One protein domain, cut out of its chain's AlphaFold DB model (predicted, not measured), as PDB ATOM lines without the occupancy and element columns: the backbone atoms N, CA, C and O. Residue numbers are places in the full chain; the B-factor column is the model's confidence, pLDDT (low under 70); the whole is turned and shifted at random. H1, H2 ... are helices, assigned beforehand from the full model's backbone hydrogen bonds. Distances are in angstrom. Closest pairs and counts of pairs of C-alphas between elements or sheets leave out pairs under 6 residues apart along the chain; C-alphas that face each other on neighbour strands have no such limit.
ATOM      1  N   GLU A   9      -9.637 -22.583  47.114       94.31
ATOM      2  CA  GLU A   9      -8.259 -22.076  47.012       94.31
ATOM      3  C   GLU A   9      -7.760 -21.985  45.565       94.31
ATOM      4  O   GLU A   9      -6.759 -21.329  45.288       94.31
ATOM      5  N   GLU A  10      -8.447 -22.654  44.638       93.94
ATOM      6  CA  GLU A  10      -8.139 -22.636  43.217       93.94
ATOM      7  C   GLU A  10      -9.050 -21.652  42.446       93.94
ATOM      8  O   GLU A  10      -9.155 -21.711  41.217       93.94
ATOM      9  N   SER A  11      -9.751 -20.752  43.142       95.44
ATOM     10  CA  SER A  11     -10.535 -19.684  42.517       95.44
ATOM     11  C   SER A  11      -9.658 -18.801  41.628       95.44
ATOM     12  O   SER A  11      -8.659 -18.254  42.084       95.44
ATOM     13  N   ASN A  12     -10.098 -18.579  40.391       94.88
ATOM     14  CA  ASN A  12      -9.454 -17.688  39.423       94.88
ATOM     15  C   ASN A  12      -9.730 -16.188  39.657       94.88
ATOM     16  O   ASN A  12      -9.410 -15.342  38.814       94.88
ATOM     17  N   VAL A  13     -10.408 -15.855  40.754       96.50
ATOM     18  CA  VAL A  13     -10.715 -14.485  41.180       96.50
ATOM     19  C   VAL A  13      -9.711 -14.021  42.236       96.50
ATOM     20  O   VAL A  13      -9.442 -12.822  42.357       96.50
ATOM     21  N   THR A  14      -9.157 -14.960  43.010       96.19
ATOM     22  CA  THR A  14      -8.486 -14.641  44.271       96.19
ATOM     23  C   THR A  14      -6.990 -14.896  44.278       96.19
ATOM     24  O   THR A  14      -6.453 -15.619  43.449       96.19
ATOM     25  N   ILE A  15      -6.319 -14.301  45.261       95.00
ATOM     26  CA  ILE A  15      -4.928 -14.561  45.613       95.00
ATOM     27  C   ILE A  15      -4.836 -15.040  47.074       95.00
ATOM     28  O   ILE A  15      -5.596 -14.568  47.929       95.00
ATOM     29  N   PRO A  16      -3.903 -15.952  47.406       93.44
ATOM     30  CA  PRO A  16      -3.669 -16.412  48.760       93.44
ATOM     31  C   PRO A  16      -3.158 -15.274  49.645       93.44
ATOM     32  O   PRO A  16      -2.474 -14.347  49.204       93.44
ATOM     33  N   TYR A  17      -3.436 -15.402  50.942       92.31
ATOM     34  CA  TYR A  17      -3.116 -14.405  51.965       92.31
ATOM     35  C   TYR A  17      -1.664 -13.898  51.897       92.31
ATOM     36  O   TYR A  17      -1.407 -12.703  52.025       92.31
ATOM     37  N   ASN A  18      -0.694 -14.795  51.699       90.00
ATOM     38  CA  ASN A  18       0.725 -14.433  51.660       90.00
ATOM     39  C   ASN A  18       1.086 -13.501  50.490       90.00
ATOM     40  O   ASN A  18       2.053 -12.756  50.623       90.00
ATOM     41  N   ARG A  19       0.328 -13.506  49.384       89.75
ATOM     42  CA  ARG A  19       0.522 -12.568  48.270       89.75
ATOM     43  C   ARG A  19      -0.106 -11.210  48.552       89.75
ATOM     44  O   ARG A  19       0.530 -10.202  48.257       89.75
ATOM     45  N   THR A  20      -1.272 -11.169  49.199       89.50
ATOM     46  CA  THR A  20      -1.896  -9.910  49.643       89.50
ATOM     47  C   THR A  20      -1.016  -9.162  50.649       89.50
ATOM     48  O   THR A  20      -0.790  -7.966  50.502       89.50
ATOM     49  N   PHE A  21      -0.484  -9.866  51.653       90.12
ATOM     50  CA  PHE A  21       0.278  -9.274  52.764       90.12
ATOM     51  C   PHE A  21       1.794  -9.496  52.647       90.12
ATOM     52  O   PHE A  21       2.502  -9.579  53.651       90.12
ATOM     53  N   ARG A  22       2.305  -9.639  51.422       84.88
ATOM     54  CA  ARG A  22       3.737  -9.840  51.168       84.88
ATOM     55  C   ARG A  22       4.575  -8.636  51.604       84.88
ATOM     56  O   ARG A  22       4.127  -7.491  51.568       84.88
ATOM     57  N   ASN A  23       5.846  -8.885  51.902       84.12
ATOM     58  CA  ASN A  23       6.806  -7.814  52.149       84.12
ATOM     59  C   ASN A  23       7.082  -7.016  50.866       84.12
ATOM     60  O   ASN A  23       7.296  -7.590  49.802       84.12
ATOM     61  N   ILE A  24       7.119  -5.688  50.987       80.19
ATOM     62  CA  ILE A  24       7.285  -4.761  49.853       80.19
ATOM     63  C   ILE A  24       8.678  -4.109  49.820       80.19
ATOM     64  O   ILE A  24       8.921  -3.230  48.992       80.19
ATOM     65  N   GLY A  25       9.580  -4.510  50.723       75.06
ATOM     66  CA  GLY A  25      10.943  -3.976  50.825       75.06
ATOM     67  C   GLY A  25      11.829  -4.346  49.631       75.06
ATOM     68  O   GLY A  25      11.517  -5.270  48.882       75.06
ATOM     69  N   SER A  26      12.958  -3.651  49.470       64.25
ATOM     70  CA  SER A  26      13.918  -3.879  48.374       64.25
ATOM     71  C   SER A  26      14.416  -5.326  48.292       64.25
ATOM     72  O   SER A  26      14.615  -5.830  47.196       64.25
ATOM     73  N   ALA A  27      14.526  -6.029  49.424       67.06
ATOM     74  CA  ALA A  27      14.898  -7.446  49.471       67.06
ATOM     75  C   ALA A  27      13.849  -8.400  48.863       67.06
ATOM     76  O   ALA A  27      14.176  -9.533  48.529       67.06
ATOM     77  N   ALA A  28      12.590  -7.965  48.730       67.94
ATOM     78  CA  ALA A  28      11.509  -8.759  48.143       67.94
ATOM     79  C   ALA A  28      11.381  -8.570  46.620       67.94
ATOM     80  O   ALA A  28      10.532  -9.206  45.996       67.94
ATOM     81  N   ARG A  29      12.194  -7.687  46.022       71.44
ATOM     82  CA  ARG A  29      12.165  -7.358  44.594       71.44
ATOM     83  C   ARG A  29      13.496  -7.757  43.971       71.44
ATOM     84  O   ARG A  29      14.544  -7.293  44.413       71.44
ATOM     85  N   ALA A  30      13.464  -8.603  42.946       74.69
ATOM     86  CA  ALA A  30      14.654  -8.809  42.131       74.69
ATOM     87  C   ALA A  30      14.824  -7.584  41.206       74.69
ATOM     88  O   ALA A  30      13.820  -7.055  40.723       74.69
ATOM     89  N   PRO A  31      16.053  -7.102  40.958       74.25
ATOM     90  CA  PRO A  31      16.275  -6.003  40.021       74.25
ATOM     91  C   PRO A  31      15.670  -6.320  38.644       74.25
ATOM     92  O   PRO A  31      15.970  -7.369  38.075       74.25
ATOM     93  N   GLY A  32      14.815  -5.435  38.120       78.44
ATOM     94  CA  GLY A  32      14.143  -5.623  36.828       78.44
ATOM     95  C   GLY A  32      12.906  -6.530  36.861       78.44
ATOM     96  O   GLY A  32      12.382  -6.869  35.800       78.44
ATOM     97  N   SER A  33      12.430  -6.944  38.043       81.56
ATOM     98  CA  SER A  33      11.195  -7.726  38.198       81.56
ATOM     99  C   SER A  33      10.023  -6.929  38.776       81.56
ATOM    100  O   SER A  33       9.028  -7.524  39.191       81.56
ATOM    101  N   GLU A  34      10.090  -5.592  38.789       84.06
ATOM    102  CA  GLU A  34       9.071  -4.735  39.408       84.06
ATOM    103  C   GLU A  34       7.670  -4.987  38.845       84.06
ATOM    104  O   GLU A  34       6.720  -5.121  39.613       84.06
ATOM    105  N   ASP A  35       7.540  -5.121  37.526       85.00
ATOM    106  CA  ASP A  35       6.248  -5.365  36.878       85.00
ATOM    107  C   ASP A  35       5.668  -6.729  37.245       85.00
ATOM    108  O   ASP A  35       4.478  -6.844  37.533       85.00
ATOM    109  N   GLN A  36       6.510  -7.767  37.267       85.38
ATOM    110  CA  GLN A  36       6.094  -9.103  37.687       85.38
ATOM    111  C   GLN A  36       5.665  -9.079  39.147       85.38
ATOM    112  O   GLN A  36       4.588  -9.557  39.487       85.38
ATOM    113  N   PHE A  37       6.488  -8.469  40.002       85.75
ATOM    114  CA  PHE A  37       6.187  -8.299  41.407       85.75
ATOM    115  C   PHE A  37       4.836  -7.600  41.558       85.75
ATOM    116  O   PHE A  37       3.934  -8.168  42.160       85.75
ATOM    117  N   ASN A  38       4.627  -6.430  40.966       87.06
ATOM    118  CA  ASN A  38       3.368  -5.693  41.075       87.06
ATOM    119  C   ASN A  38       2.168  -6.510  40.577       87.06
ATOM    120  O   ASN A  38       1.181  -6.615  41.305       87.06
ATOM    121  N   PHE A  39       2.289  -7.172  39.421       89.94
ATOM    122  CA  PHE A  39       1.240  -8.027  38.866       89.94
ATOM    123  C   PHE A  39       0.856  -9.177  39.804       89.94
ATOM    124  O   PHE A  39      -0.324  -9.393  40.051       89.94
ATOM    125  N   CYS A  40       1.829  -9.838  40.434       88.50
ATOM    126  CA  CYS A  40       1.582 -10.893  41.423       88.50
ATOM    127  C   CYS A  40       0.801 -10.433  42.667       88.50
ATOM    128  O   CYS A  40       0.358 -11.267  43.454       88.50
ATOM    129  N   GLY A  41       0.697  -9.120  42.902       90.44
ATOM    130  CA  GLY A  41      -0.135  -8.547  43.959       90.44
ATOM    131  C   GLY A  41      -1.558  -8.218  43.505       90.44
ATOM    132  O   GLY A  41      -2.388  -7.884  44.347       90.44
ATOM    133  N   CYS A  42      -1.844  -8.284  42.203       93.25
ATOM    134  CA  CYS A  42      -3.176  -8.065  41.666       93.25
ATOM    135  C   CYS A  42      -4.054  -9.293  41.915       93.25
ATOM    136  O   CYS A  42      -3.716 -10.415  41.537       93.25
ATOM    137  N   GLY A  43      -5.215  -9.058  42.512       94.56
ATOM    138  CA  GLY A  43      -6.298 -10.025  42.620       94.56
ATOM    139  C   GLY A  43      -7.029  -9.909  43.946       94.56
ATOM    140  O   GLY A  43      -6.588  -9.222  44.872       94.56
ATOM    141  N   TRP A  44      -8.193 -10.545  44.023       97.12
ATOM    142  CA  TRP A  44      -9.056 -10.418  45.189       97.12
ATOM    143  C   TRP A  44      -8.491 -11.212  46.376       97.12
ATOM    144  O   TRP A  44      -8.050 -12.342  46.194       97.12
ATOM    145  N   PRO A  45      -8.481 -10.699  47.612       96.69
ATOM    146  CA  PRO A  45      -7.995 -11.492  48.737       96.69
ATOM    147  C   PRO A  45      -8.862 -12.743  48.960       96.69
ATOM    148  O   PRO A  45     -10.082 -12.637  49.063       96.69
ATOM    149  N   SER A  46      -8.251 -13.928  49.086       96.56
ATOM    150  CA  SER A  46      -9.001 -15.194  49.213       96.56
ATOM    151  C   SER A  46      -9.952 -15.235  50.414       96.56
ATOM    152  O   SER A  46     -11.049 -15.774  50.328       96.56
ATOM    153  N   HIS A  47      -9.585 -14.577  51.515       95.75
ATOM    154  CA  HIS A  47     -10.416 -14.461  52.718       95.75
ATOM    155  C   HIS A  47     -11.628 -13.519  52.559       95.75
ATOM    156  O   HIS A  47     -12.377 -13.330  53.514       95.75
ATOM    157  N   LEU A  48     -11.814 -12.920  51.379       97.25
ATOM    158  CA  LEU A  48     -12.973 -12.106  51.008       97.25
ATOM    159  C   LEU A  48     -13.789 -12.739  49.864       97.25
ATOM    160  O   LEU A  48     -14.655 -12.067  49.308       97.25
ATOM    161  N   LEU A  49     -13.513 -13.993  49.472       97.19
ATOM    162  CA  LEU A  49     -14.177 -14.670  48.344       97.19
ATOM    163  C   LEU A  49     -15.695 -14.789  48.527       97.19
ATOM    164  O   LEU A  49     -16.458 -14.593  47.586       97.19
ATOM    165  N   VAL A  50     -16.125 -15.118  49.744       97.06
ATOM    166  CA  VAL A  50     -17.534 -15.324  50.084       97.06
ATOM    167  C   VAL A  50     -18.054 -14.079  50.812       97.06
ATOM    168  O   VAL A  50     -17.373 -13.580  51.714       97.06
TER     169      VAL A  50
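What this domain is: This is residues 9 to 50 of the 144 residues of the protein "Hemocyanin_C domain-containing protein" of Phlebotomus papatasi (UniProt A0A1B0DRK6). This is a part with little regular structure: a long, loose loop of chain that goes out through the short helix H1 and residues 21 to 25, turns at the far end and comes back through H2. Near the other end residues 14 to 15 pair in parallel with residues 44 to 45. The printed part has 42 residues with two named helices, H1 then H2, and no named strand; the class is all helix, with 11 residues in named elements. It is a rod of 36 by 15 by 12 A, loose, with a radius of gyration of the C-alphas of 11.4 A.

Where its parts are: Start at C-alpha 9, (-8.259, -22.076, 47.012). Find H1, residues 17 to 20, from C-alpha 17 at (-3.116, -14.405, 51.965). H2, residues 34 to 40, runs 9.9 A to C-alpha 40 at (1.582, -10.893, 41.423).

How they stand to each other: H1 and H2 are close but not clearly touching; their closest C-alphas, of Arg 19 and Cys 40, are 7.1 A apart. In H2 every O i to N i+4 pair is within hydrogen-bond range; H1 is too short for such a pair.

The domain as a whole: The farthest C-alphas, of Pro 31 and Val 50, are 36.5 A apart. The link H1 to H2 is long, 13 residues; the printed part has no cut. Residues 30 to 36, of which 34 to 36 belong to H2, stand free. Residues 26 to 28 have pLDDT under 70.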